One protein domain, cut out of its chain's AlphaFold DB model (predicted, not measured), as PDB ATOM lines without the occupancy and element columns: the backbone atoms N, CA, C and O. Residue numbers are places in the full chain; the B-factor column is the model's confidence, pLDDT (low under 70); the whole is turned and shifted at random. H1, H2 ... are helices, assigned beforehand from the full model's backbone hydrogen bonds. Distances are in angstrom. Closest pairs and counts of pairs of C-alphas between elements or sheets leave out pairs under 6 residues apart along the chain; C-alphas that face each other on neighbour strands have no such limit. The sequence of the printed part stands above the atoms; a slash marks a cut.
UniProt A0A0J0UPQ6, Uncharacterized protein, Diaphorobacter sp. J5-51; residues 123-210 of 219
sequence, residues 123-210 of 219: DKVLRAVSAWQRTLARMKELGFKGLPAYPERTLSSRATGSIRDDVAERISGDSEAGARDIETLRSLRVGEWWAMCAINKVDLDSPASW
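Overview. This is residues 123 to 210 of the 219 residues of an uncharacterized protein of Diaphorobacter sp. J5-51 (UniProt A0A0J0UPQ6). One long helix, H1, is crossed by the helical hairpin of H2 and H3, while H4 packs steeply on its first part. Residues 142 to 164, with no named element, loop between H1 and H2. The 88 printed residues, all helix in class, hold H1 to H4 in that order, no named strand; compact, radius of gyration of the C-alphas 12.6 A, spans 33 by 32 by 21 A.

Arrangement. H1, residues 123 to 141, is the hub. Its residues 127 to 135 alone touch H3, residues 176 to 186, at a steep tilt of 55 degrees, the closest C-alphas, of Ala 131 and Asp 181, 4.7 A apart. Its residues 124 to 129 alone touch H4, residues 190 to 199, the closest C-alphas, of Val 125 and Glu 192, 5.6 A apart. H3 forms a hairpin with H2, residues 165 to 174, the closest C-alphas, of Ser 172 and Ala 179, 3.8 A apart. Every O i to N i+4 pair is within hydrogen-bond range in H1, H2 and H3, and 5 of 6 in H4.

Along the chain. H1 runs 27.6 A from C-alpha 123 at (-28.001, -44.316, -12.834); H4 ends at C-alpha 199 at (-35.271, -52.905, -18.516).

Size, cuts and confidence. The printed part has no cut; the link H1 to H2 is long, and no printed residue is under 70 in pLDDT.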
ATOM      1  N   ASP A 123     -27.296 -45.586 -12.659       97.56
ATOM      2  CA  ASP A 123     -28.001 -44.316 -12.834       97.56
ATOM      3  C   ASP A 123     -28.027 -43.896 -14.301       97.56
ATOM      4  O   ASP A 123     -29.039 -43.403 -14.807       97.56
ATOM      5  N   LYS A 124     -26.930 -44.141 -15.020       98.00
ATOM      6  CA  LYS A 124     -26.871 -43.916 -16.464       98.00
ATOM      7  C   LYS A 124     -27.832 -44.824 -17.225       98.00
ATOM      8  O   LYS A 124     -28.505 -44.351 -18.140       98.00
ATOM      9  N   VAL A 125     -27.951 -46.086 -16.819       97.88
ATOM     10  CA  VAL A 125     -28.926 -47.027 -17.386       97.88
ATOM     11  C   VAL A 125     -30.362 -46.549 -17.151       97.88
ATOM     12  O   VAL A 125     -31.146 -46.531 -18.097       97.88
ATOM     13  N   LEU A 126     -30.705 -46.100 -15.941       97.88
ATOM     14  CA  LEU A 126     -32.049 -45.591 -15.638       97.88
ATOM     15  C   LEU A 126     -32.395 -44.349 -16.471       97.88
ATOM     16  O   LEU A 126     -33.457 -44.302 -17.092       97.88
ATOM     17  N   ARG A 127     -31.473 -43.381 -16.579       98.12
ATOM     18  CA  ARG A 127     -31.656 -42.213 -17.464       98.12
ATOM     19  C   ARG A 127     -31.851 -42.629 -18.922       98.12
ATOM     20  O   ARG A 127     -32.690 -42.058 -19.621       98.12
ATOM     21  N   ALA A 128     -31.098 -43.629 -19.375       97.94
ATOM     22  CA  ALA A 128     -31.196 -44.128 -20.736       97.94
ATOM     23  C   ALA A 128     -32.506 -44.865 -21.023       97.94
ATOM     24  O   ALA A 128     -33.005 -44.760 -22.138       97.94
ATOM     25  N   VAL A 129     -33.109 -45.551 -20.047       97.75
ATOM     26  CA  VAL A 129     -34.459 -46.120 -20.207       97.75
ATOM     27  C   VAL A 129     -35.478 -45.019 -20.472       97.75
ATOM     28  O   VAL A 129     -36.249 -45.126 -21.425       97.75
ATOM     29  N   SER A 130     -35.451 -43.931 -19.699       97.69
ATOM     30  CA  SER A 130     -36.360 -42.807 -19.936       97.69
ATOM     31  C   SER A 130     -36.122 -42.161 -21.307       97.69
ATOM     32  O   SER A 130     -37.079 -41.886 -22.029       97.69
ATOM     33  N   ALA A 131     -34.857 -41.960 -21.701       98.00
ATOM     34  CA  ALA A 131     -34.499 -41.434 -23.024       98.00
ATOM     35  C   ALA A 131     -34.961 -42.361 -24.162       98.00
ATOM     36  O   ALA A 131     -35.514 -41.904 -25.164       98.00
ATOM     37  N   TRP A 132     -34.799 -43.673 -23.995       97.75
ATOM     38  CA  TRP A 132     -35.262 -44.694 -24.933       97.75
ATOM     39  C   TRP A 132     -36.782 -44.654 -25.112       97.75
ATOM     40  O   TRP A 132     -37.272 -44.650 -26.241       97.75
ATOM     41  N   GLN A 133     -37.536 -44.598 -24.012       97.31
ATOM     42  CA  GLN A 133     -39.000 -44.570 -24.039       97.31
ATOM     43  C   GLN A 133     -39.536 -43.292 -24.692       97.31
ATOM     44  O   GLN A 133     -40.428 -43.371 -25.541       97.31
ATOM     45  N   ARG A 134     -38.949 -42.128 -24.381       97.25
ATOM     46  CA  ARG A 134     -39.277 -40.859 -25.052       97.25
ATOM     47  C   ARG A 134     -38.936 -40.887 -26.537       97.25
ATOM     48  O   ARG A 134     -39.764 -40.497 -27.358       97.25
ATOM     49  N   THR A 135     -37.769 -41.424 -26.894       97.56
ATOM     50  CA  THR A 135     -37.361 -41.596 -28.296       97.56
ATOM     51  C   THR A 135     -38.354 -42.484 -29.046       97.56
ATOM     52  O   THR A 135     -38.791 -42.123 -30.133       97.56
ATOM     53  N   LEU A 136     -38.778 -43.611 -28.460       97.06
ATOM     54  CA  LEU A 136     -39.785 -44.496 -29.055       97.06
ATOM     55  C   LEU A 136     -41.144 -43.813 -29.242       97.06
ATOM     56  O   LEU A 136     -41.767 -43.968 -30.296       97.06
ATOM     57  N   ALA A 137     -41.610 -43.063 -28.241       96.62
ATOM     58  CA  ALA A 137     -42.856 -42.308 -28.341       96.62
ATOM     59  C   ALA A 137     -42.780 -41.283 -29.481       96.62
ATOM     60  O   ALA A 137     -43.662 -41.245 -30.342       96.62
ATOM     61  N   ARG A 138     -41.671 -40.542 -29.567       96.88
ATOM     62  CA  ARG A 138     -41.470 -39.538 -30.612       96.88
ATOM     63  C   ARG A 138     -41.311 -40.149 -32.002       96.88
ATOM     64  O   ARG A 138     -41.881 -39.647 -32.965       96.88
ATOM     65  N   MET A 139     -40.609 -41.275 -32.118       96.94
ATOM     66  CA  MET A 139     -40.526 -42.056 -33.357       96.94
ATOM     67  C   MET A 139     -41.914 -42.432 -33.881       96.94
ATOM     68  O   MET A 139     -42.163 -42.309 -35.079       96.94
ATOM     69  N   LYS A 140     -42.823 -42.859 -32.995       96.69
ATOM     70  CA  LYS A 140     -44.200 -43.212 -33.361       96.69
ATOM     71  C   LYS A 140     -44.970 -42.006 -33.904       96.69
ATOM     72  O   LYS A 140     -45.646 -42.141 -34.920       96.69
ATOM     73  N   GLU A 141     -44.847 -40.845 -33.268       96.62
ATOM     74  CA  GLU A 141     -45.469 -39.595 -33.735       96.62
ATOM     75  C   GLU A 141     -44.929 -39.150 -35.100       96.62
ATOM     76  O   GLU A 141     -45.682 -38.675 -35.946       96.62
ATOM     77  N   LEU A 142     -43.633 -39.356 -35.336       95.06
ATOM     78  CA  LEU A 142     -42.955 -39.027 -36.591       95.06
ATOM     79  C   LEU A 142     -43.094 -40.113 -37.675       95.06
ATOM     80  O   LEU A 142     -42.541 -39.960 -38.763       95.06
ATOM     81  N   GLY A 143     -43.811 -41.207 -37.401       95.75
ATOM     82  CA  GLY A 143     -44.084 -42.271 -38.372       95.75
ATOM     83  C   GLY A 143     -42.928 -43.247 -38.632       95.75
ATOM     84  O   GLY A 143     -42.963 -43.981 -39.623       95.75
ATOM     85  N   PHE A 144     -41.913 -43.304 -37.764       95.31
ATOM     86  CA  PHE A 144     -40.840 -44.295 -37.872       95.31
ATOM     87  C   PHE A 144     -41.345 -45.709 -37.570       95.31
ATOM     88  O   PHE A 144     -42.153 -45.938 -36.671       95.31
ATOM     89  N   LYS A 145     -40.793 -46.690 -38.290       93.56
ATOM     90  CA  LYS A 145     -40.968 -48.119 -38.001       93.56
ATOM     91  C   LYS A 145     -39.728 -48.678 -37.300       93.56
ATOM     92  O   LYS A 145     -38.607 -48.260 -37.591       93.56
ATOM     93  N   GLY A 146     -39.927 -49.676 -36.441       92.75
ATOM     94  CA  GLY A 146     -38.848 -50.400 -35.760       92.75
ATOM     95  C   GLY A 146     -38.342 -49.716 -34.488       92.75
ATOM     96  O   GLY A 146     -39.017 -48.868 -33.913       92.75
ATOM     97  N   LEU A 147     -37.157 -50.131 -34.036       94.38
ATOM     98  CA  LEU A 147     -36.510 -49.633 -32.819       94.38
ATOM     99  C   LEU A 147     -35.458 -48.556 -33.149       94.38
ATOM    100  O   LEU A 147     -34.963 -48.545 -34.281       94.38
ATOM    101  N   PRO A 148     -35.115 -47.667 -32.192       93.56
ATOM    102  CA  PRO A 148     -34.129 -46.603 -32.401       93.56
ATOM    103  C   PRO A 148     -32.692 -47.122 -32.509       93.56
ATOM    104  O   PRO A 148     -31.876 -46.529 -33.207       93.56
ATOM    105  N   ALA A 149     -32.387 -48.237 -31.850       93.38
ATOM    106  CA  ALA A 149     -31.093 -48.909 -31.918       93.38
ATOM    107  C   ALA A 149     -31.283 -50.421 -32.051       93.38
ATOM    108  O   ALA A 149     -32.416 -50.911 -32.014       93.38
ATOM    109  N   TYR A 150     -30.180 -51.155 -32.174       89.25
ATOM    110  CA  TYR A 150     -30.161 -52.616 -32.159       89.25
ATOM    111  C   TYR A 150     -29.963 -53.154 -30.725       89.25
ATOM    112  O   TYR A 150     -28.833 -53.151 -30.227       89.25
ATOM    113  N   PRO A 151     -31.033 -53.589 -30.022       84.56
ATOM    114  CA  PRO A 151     -30.900 -54.197 -28.707       84.56
ATOM    115  C   PRO A 151     -30.538 -55.679 -28.822       84.56
ATOM    116  O   PRO A 151     -31.251 -56.458 -29.454       84.56
ATOM    117  N   GLU A 152     -29.481 -56.101 -28.139       83.06
ATOM    118  CA  GLU A 152     -29.113 -57.510 -28.044       83.06
ATOM    119  C   GLU A 152     -28.485 -57.805 -26.677       83.06
ATOM    120  O   GLU A 152     -27.686 -57.033 -26.156       83.06
ATOM    121  N   ARG A 153     -28.871 -58.934 -26.071       80.81
ATOM    122  CA  ARG A 153     -28.469 -59.303 -24.698       80.81
ATOM    123  C   ARG A 153     -27.342 -60.329 -24.633       80.81
ATOM    124  O   ARG A 153     -26.790 -60.565 -23.565       80.81
ATOM    125  N   THR A 154     -27.045 -60.993 -25.742       79.50
ATOM    126  CA  THR A 154     -25.997 -62.018 -25.833       79.50
ATOM    127  C   THR A 154     -24.662 -61.440 -26.284       79.50
ATOM    128  O   THR A 154     -23.677 -62.168 -26.294       79.50
ATOM    129  N   LEU A 155     -24.634 -60.153 -26.667       81.69
ATOM    130  CA  LEU A 155     -23.477 -59.467 -27.248       81.69
ATOM    131  C   LEU A 155     -22.827 -60.242 -28.409       81.69
ATOM    132  O   LEU A 155     -21.628 -60.127 -28.658       81.69
ATOM    133  N   SER A 156     -23.614 -61.047 -29.127       82.06
ATOM    134  CA  SER A 156     -23.136 -61.795 -30.292       82.06
ATOM    135  C   SER A 156     -22.850 -60.879 -31.479       82.06
ATOM    136  O   SER A 156     -22.034 -61.226 -32.334       82.06
ATOM    137  N   SER A 157     -23.482 -59.707 -31.530       84.25
ATOM    138  CA  SER A 157     -23.271 -58.685 -32.543       84.25
ATOM    139  C   SER A 157     -22.518 -57.483 -31.989       84.25
ATOM    140  O   SER A 157     -22.893 -56.875 -30.982       84.25
ATOM    141  N   ARG A 158     -21.520 -57.040 -32.759       81.62
ATOM    142  CA  ARG A 158     -20.849 -55.746 -32.555       81.62
ATOM    143  C   ARG A 158     -21.773 -54.551 -32.791       81.62
ATOM    144  O   ARG A 158     -21.420 -53.446 -32.405       81.62
ATOM    145  N   ALA A 159     -22.933 -54.767 -33.416       84.69
ATOM    146  CA  ALA A 159     -23.932 -53.726 -33.631       84.69
ATOM    147  C   ALA A 159     -24.798 -53.455 -32.390       84.69
ATOM    148  O   ALA A 159     -25.683 -52.605 -32.446       84.69
ATOM    149  N   THR A 160     -24.596 -54.178 -31.278       86.00
ATOM    150  CA  THR A 160     -25.340 -53.925 -30.036       86.00
ATOM    151  C   THR A 160     -25.169 -52.472 -29.607       86.00
ATOM    152  O   THR A 160     -24.055 -52.012 -29.376       86.00
ATOM    153  N   GLY A 161     -26.288 -51.758 -29.490       86.44
ATOM    154  CA  GLY A 161     -26.290 -50.346 -29.118       86.44
ATOM    155  C   GLY A 161     -26.011 -49.365 -30.256       86.44
ATOM    156  O   GLY A 161     -26.040 -48.157 -30.031       86.44
ATOM    157  N   SER A 162     -25.817 -49.843 -31.489       92.06
ATOM    158  CA  SER A 162     -25.768 -48.976 -32.666       92.06
ATOM    159  C   SER A 162     -27.137 -48.333 -32.883       92.06
ATOM    160  O   SER A 162     -28.110 -49.004 -33.245       92.06
ATOM    161  N   ILE A 163     -27.212 -47.027 -32.633       94.81
ATOM    162  CA  ILE A 163     -28.383 -46.200 -32.934       94.81
ATOM    163  C   ILE A 163     -28.448 -46.009 -34.446       94.81
ATOM    164  O   ILE A 163     -27.423 -45.784 -35.085       94.81
ATOM    165  N   ARG A 164     -29.644 -46.099 -35.025       95.38
ATOM    166  CA  ARG A 164     -29.828 -45.861 -36.457       95.38
ATOM    167  C   ARG A 164     -29.622 -44.385 -36.789       95.38
ATOM    168  O   ARG A 164     -30.186 -43.523 -36.114       95.38
ATOM    169  N   ASP A 165     -28.886 -44.114 -37.859       95.88
ATOM    170  CA  ASP A 165     -28.543 -42.746 -38.258       95.88
ATOM    171  C   ASP A 165     -29.779 -41.906 -38.600       95.88
ATOM    172  O   ASP A 165     -29.892 -40.774 -38.138       95.88
ATOM    173  N   ASP A 166     -30.752 -42.491 -39.308       96.12
ATOM    174  CA  ASP A 166     -32.004 -41.821 -39.678       96.12
ATOM    175  C   ASP A 166     -32.824 -41.393 -38.451       96.12
ATOM    176  O   ASP A 166     -33.390 -40.300 -38.412       96.12
ATOM    177  N   VAL A 167     -32.855 -42.239 -37.418       96.25
ATOM    178  CA  VAL A 167     -33.495 -41.925 -36.136       96.25
ATOM    179  C   VAL A 167     -32.702 -40.854 -35.398       96.25
ATOM    180  O   VAL A 167     -33.289 -39.885 -34.923       96.25
ATOM    181  N   ALA A 168     -31.382 -41.006 -35.299       96.81
ATOM    182  CA  ALA A 168     -30.541 -40.074 -34.561       96.81
ATOM    183  C   ALA A 168     -30.611 -38.657 -35.144       96.81
ATOM    184  O   ALA A 168     -30.815 -37.705 -34.391       96.81
ATOM    185  N   GLU A 169     -30.489 -38.514 -36.465       96.69
ATOM    186  CA  GLU A 169     -30.581 -37.228 -37.162       96.69
ATOM    187  C   GLU A 169     -31.961 -36.601 -36.965       96.69
ATOM    188  O   GLU A 169     -32.079 -35.453 -36.528       96.69
ATOM    189  N   ARG A 170     -33.022 -37.376 -37.215       96.38
ATOM    190  CA  ARG A 170     -34.382 -36.844 -37.177       96.38
ATOM    191  C   ARG A 170     -34.835 -36.477 -35.768       96.38
ATOM    192  O   ARG A 170     -35.454 -35.432 -35.607       96.38
ATOM    193  N   ILE A 171     -34.535 -37.297 -34.763       96.88
ATOM    194  CA  ILE A 171     -34.917 -37.030 -33.368       96.88
ATOM    195  C   ILE A 171     -34.091 -35.881 -32.785       96.88
ATOM    196  O   ILE A 171     -34.648 -35.026 -32.099       96.88
ATOM    197  N   SER A 172     -32.792 -35.807 -33.096       96.88
ATOM    198  CA  SER A 172     -31.946 -34.703 -32.618       96.88
ATOM    199  C   SER A 172     -32.325 -33.365 -33.253       96.88
ATOM    200  O   SER A 172     -32.283 -32.339 -32.582       96.88
ATOM    201  N   GLY A 173     -32.714 -33.362 -34.533       95.62
ATOM    202  CA  GLY A 173     -33.160 -32.154 -35.235       95.62
ATOM    203  C   GLY A 173     -34.585 -31.710 -34.893       95.62
ATOM    204  O   GLY A 173     -34.966 -30.589 -35.218       95.62
ATOM    205  N   ASP A 174     -35.384 -32.570 -34.258       94.62
ATOM    206  CA  ASP A 174     -36.782 -32.285 -33.928       94.62
ATOM    207  C   ASP A 174     -36.936 -31.430 -32.659       94.62
ATOM    208  O   ASP A 174     -37.807 -30.563 -32.601       94.62
ATOM    209  N   SER A 175     -36.095 -31.648 -31.642       96.00
ATOM    210  CA  SER A 175     -36.106 -30.853 -30.410       96.00
ATOM    211  C   SER A 175     -34.801 -30.975 -29.621       96.00
ATOM    212  O   SER A 175     -34.097 -31.981 -29.697       96.00
ATOM    213  N   GLU A 176     -34.519 -29.987 -28.767       96.94
ATOM    214  CA  GLU A 176     -33.377 -30.033 -27.841       96.94
ATOM    215  C   GLU A 176     -33.472 -31.228 -26.871       96.94
ATOM    216  O   GLU A 176     -32.471 -31.858 -26.534       96.94
ATOM    217  N   ALA A 177     -34.691 -31.582 -26.446       96.94
ATOM    218  CA  ALA A 177     -34.929 -32.767 -25.627       96.94
ATOM    219  C   ALA A 177     -34.586 -34.061 -26.383       96.94
ATOM    220  O   ALA A 177     -33.902 -34.917 -25.826       96.94
ATOM    221  N   GLY A 178     -34.985 -34.169 -27.654       97.44
ATOM    222  CA  GLY A 178     -34.624 -35.293 -28.519       97.44
ATOM    223  C   GLY A 178     -33.112 -35.419 -28.719       97.44
ATOM    224  O   GLY A 178     -32.571 -36.516 -28.604       97.44
ATOM    225  N   ALA A 179     -32.408 -34.301 -28.919       97.94
ATOM    226  CA  ALA A 179     -30.946 -34.297 -29.016       97.94
ATOM    227  C   ALA A 179     -30.277 -34.822 -27.733       97.94
ATOM    228  O   ALA A 179     -29.375 -35.657 -27.803       97.94
ATOM    229  N   ARG A 180     -30.756 -34.398 -26.555       98.31
ATOM    230  CA  ARG A 180     -30.267 -34.908 -25.261       98.31
ATOM    231  C   ARG A 180     -30.556 -36.395 -25.062       98.31
ATOM    232  O   ARG A 180     -29.726 -37.102 -24.489       98.31
ATOM    233  N   ASP A 181     -31.705 -36.877 -25.531       98.06
ATOM    234  CA  ASP A 181     -32.065 -38.294 -25.443       98.06
ATOM    235  C   ASP A 181     -31.143 -39.156 -26.315       98.06
ATOM    236  O   ASP A 181     -30.596 -40.151 -25.834       98.06
ATOM    237  N   ILE A 182     -30.889 -38.743 -27.561       98.06
ATOM    238  CA  ILE A 182     -29.944 -39.432 -28.449       98.06
ATOM    239  C   ILE A 182     -28.528 -39.406 -27.872       98.06
ATOM    240  O   ILE A 182     -27.865 -40.442 -27.867       98.06
ATOM    241  N   GLU A 183     -28.074 -38.275 -27.330       97.88
ATOM    242  CA  GLU A 183     -26.753 -38.183 -26.696       97.88
ATOM    243  C   GLU A 183     -26.636 -39.108 -25.477       97.88
ATOM    244  O   GLU A 183     -25.652 -39.832 -25.320       97.88
ATOM    245  N   THR A 184     -27.686 -39.176 -24.654       98.06
ATOM    246  CA  THR A 184     -27.749 -40.111 -23.522       98.06
ATOM    247  C   THR A 184     -27.563 -41.552 -23.996       98.06
ATOM    248  O   THR A 184     -26.746 -42.279 -23.429       98.06
ATOM    249  N   LEU A 185     -28.262 -41.957 -25.060       97.31
ATOM    250  CA  LEU A 185     -28.147 -43.301 -25.634       97.31
ATOM    251  C   LEU A 185     -26.767 -43.555 -26.266       97.31
ATOM    252  O   LEU A 185     -26.212 -44.638 -26.087       97.31
ATOM    253  N   ARG A 186     -26.181 -42.568 -26.957       96.19
ATOM    254  CA  ARG A 186     -24.833 -42.666 -27.556       96.19
ATOM    255  C   ARG A 186     -23.740 -42.815 -26.513       96.19
ATOM    256  O   ARG A 186     -22.744 -43.486 -26.763       96.19
ATOM    257  N   SER A 187     -23.933 -42.215 -25.342       96.44
ATOM    258  CA  SER A 187     -22.957 -42.289 -24.260       96.44
ATOM    259  C   SER A 187     -22.833 -43.694 -23.664       96.44
ATOM    260  O   SER A 187     -21.847 -43.969 -22.977       96.44
ATOM    261  N   LEU A 188     -23.821 -44.575 -23.868       96.00
ATOM    262  CA  LEU A 188     -23.858 -45.896 -23.249       96.00
ATOM    263  C   LEU A 188     -22.729 -46.810 -23.744       96.00
ATOM    264  O   LEU A 188     -22.505 -46.994 -24.938       96.00
ATOM    265  N   ARG A 189     -22.069 -47.460 -22.790       94.06
ATOM    266  CA  ARG A 189     -21.118 -48.552 -23.001       94.06
ATOM    267  C   ARG A 189     -21.860 -49.876 -23.139       94.06
ATOM    268  O   ARG A 189     -23.035 -49.993 -22.801       94.06
ATOM    269  N   VAL A 190     -21.140 -50.909 -23.562       92.94
ATOM    270  CA  VAL A 190     -21.709 -52.241 -23.814       92.94
ATOM    271  C   VAL A 190     -22.462 -52.830 -22.607       92.94
ATOM    272  O   VAL A 190     -23.555 -53.363 -22.773       92.94
ATOM    273  N   GLY A 191     -21.938 -52.668 -21.384       95.12
ATOM    274  CA  GLY A 191     -22.607 -53.134 -20.164       95.12
ATOM    275  C   GLY A 191     -23.903 -52.377 -19.865       95.12
ATOM    276  O   GLY A 191     -24.907 -52.972 -19.475       95.12
ATOM    277  N   GLU A 192     -23.910 -51.070 -20.117       96.88
ATOM    278  CA  GLU A 192     -25.097 -50.236 -19.944       96.88
ATOM    279  C   GLU A 192     -26.159 -50.557 -21.008       96.88
ATOM    280  O   GLU A 192     -27.338 -50.659 -20.675       96.88
ATOM    281  N   TRP A 193     -25.760 -50.813 -22.259       95.69
ATOM    282  CA  TRP A 193     -26.663 -51.310 -23.302       95.69
ATOM    283  C   TRP A 193     -27.265 -52.667 -22.945       95.69
ATOM    284  O   TRP A 193     -28.477 -52.840 -23.078       95.69
ATOM    285  N   TRP A 194     -26.455 -53.607 -22.453       95.19
ATOM    286  CA  TRP A 194     -26.924 -54.920 -22.005       95.19
ATOM    287  C   TRP A 194     -28.011 -54.798 -20.929       95.19
ATOM    288  O   TRP A 194     -29.085 -55.391 -21.060       95.19
ATOM    289  N   ALA A 195     -27.768 -53.968 -19.909       96.19
ATOM    290  CA  ALA A 195     -28.723 -53.716 -18.835       96.19
ATOM    291  C   ALA A 195     -29.983 -53.004 -19.345       96.19
ATOM    292  O   ALA A 195     -31.099 -53.454 -19.084       96.19
ATOM    293  N   MET A 196     -29.820 -51.934 -20.130       95.69
ATOM    294  CA  MET A 196     -30.932 -51.159 -20.682       95.69
ATOM    295  C   MET A 196     -31.838 -52.033 -21.556       95.69
ATOM    296  O   MET A 196     -33.054 -51.985 -21.401       95.69
ATOM    297  N   CYS A 197     -31.281 -52.927 -22.381       94.12
ATOM    298  CA  CYS A 197     -32.065 -53.871 -23.186       94.12
ATOM    299  C   CYS A 197     -32.995 -54.764 -22.350       94.12
ATOM    300  O   CYS A 197     -34.043 -55.174 -22.850       94.12
ATOM    301  N   ALA A 198     -32.624 -55.081 -21.108       94.12
ATOM    302  CA  ALA A 198     -33.459 -55.873 -20.212       94.12
ATOM    303  C   ALA A 198     -34.583 -55.047 -19.567       94.12
ATOM    304  O   ALA A 198     -35.673 -55.580 -19.357       94.12
ATOM    305  N   ILE A 199     -34.342 -53.762 -19.277       95.75
ATOM    306  CA  ILE A 199     -35.271 -52.905 -18.516       95.75
ATOM    307  C   ILE A 199     -35.978 -51.820 -19.353       95.75
ATOM    308  O   ILE A 199     -36.756 -51.044 -18.811       95.75
ATOM    309  N   ASN A 200     -35.780 -51.764 -20.674       94.88
ATOM    310  CA  ASN A 200     -36.292 -50.683 -21.538       94.88
ATOM    311  C   ASN A 200     -37.825 -50.538 -21.611       94.88
ATOM    312  O   ASN A 200     -38.329 -49.529 -22.106       94.88
ATOM    313  N   LYS A 201     -38.570 -51.536 -21.129       93.88
ATOM    314  CA  LYS A 201     -40.039 -51.539 -21.051       93.88
ATOM    315  C   LYS A 201     -40.576 -51.369 -19.630       93.88
ATOM    316  O   LYS A 201     -41.789 -51.385 -19.455       93.88
ATOM    317  N   VAL A 202     -39.701 -51.268 -18.634       95.00
ATOM    318  CA  VAL A 202     -40.116 -51.123 -17.239       95.00
ATOM    319  C   VAL A 202     -40.604 -49.699 -16.999       95.00
ATOM    320  O   VAL A 202     -40.009 -48.739 -17.491       95.00
ATOM    321  N   ASP A 203     -41.681 -49.583 -16.232       95.25
ATOM    322  CA  ASP A 203     -42.131 -48.317 -15.673       95.25
ATOM    323  C   ASP A 203     -41.257 -47.957 -14.461       95.25
ATOM    324  O   ASP A 203     -41.320 -48.601 -13.408       95.25
ATOM    325  N   LEU A 204     -40.387 -46.960 -14.631       95.00
ATOM    326  CA  LEU A 204     -39.479 -46.520 -13.570       95.00
ATOM    327  C   LEU A 204     -40.198 -45.746 -12.458       95.00
ATOM    328  O   LEU A 204     -39.675 -45.678 -11.347       95.00
ATOM    329  N   ASP A 205     -41.393 -45.220 -12.726       95.19
ATOM    330  CA  ASP A 205     -42.169 -44.427 -11.770       95.19
ATOM    331  C   ASP A 205     -43.063 -45.307 -10.880       95.19
ATOM    332  O   ASP A 205     -43.669 -44.826  -9.920       95.19
ATOM    333  N   SER A 206     -43.090 -46.622 -11.133       94.75
ATOM    334  CA  SER A 206     -43.863 -47.601 -10.362       94.75
ATOM    335  C   SER A 206     -42.989 -48.710  -9.746       94.75
ATOM    336  O   SER A 206     -43.081 -49.874 -10.150       94.75
ATOM    337  N   PRO A 207     -42.163 -48.413  -8.716       93.81
ATOM    338  CA  PRO A 207     -41.281 -49.406  -8.093       93.81
ATOM    339  C   PRO A 207     -41.987 -50.631  -7.512       93.81
ATOM    340  O   PRO A 207     -41.425 -51.721  -7.487       93.81
ATOM    341  N   ALA A 208     -43.242 -50.480  -7.079       94.31
ATOM    342  CA  ALA A 208     -44.046 -51.592  -6.572       94.31
ATOM    343  C   ALA A 208     -44.363 -52.654  -7.643       94.31
ATOM    344  O   ALA A 208     -44.719 -53.779  -7.300       94.31
ATOM    345  N   SER A 209     -44.245 -52.301  -8.929       93.81
ATOM    346  CA  SER A 209     -44.456 -53.212 -10.060       93.81
ATOM    347  C   SER A 209     -43.190 -53.953 -10.500       93.81
ATOM    348  O   SER A 209     -43.265 -54.843 -11.350       93.81
ATOM    349  N   TRP A 210     -42.023 -53.589  -9.961       96.50
ATOM    350  CA  TRP A 210     -40.757 -54.167 -10.393       96.50
ATOM    351  C   TRP A 210     -40.654 -55.652 -10.014       96.50
ATOM    352  O   TRP A 210     -41.091 -56.046  -8.929       96.50
TER     353      TRP A 210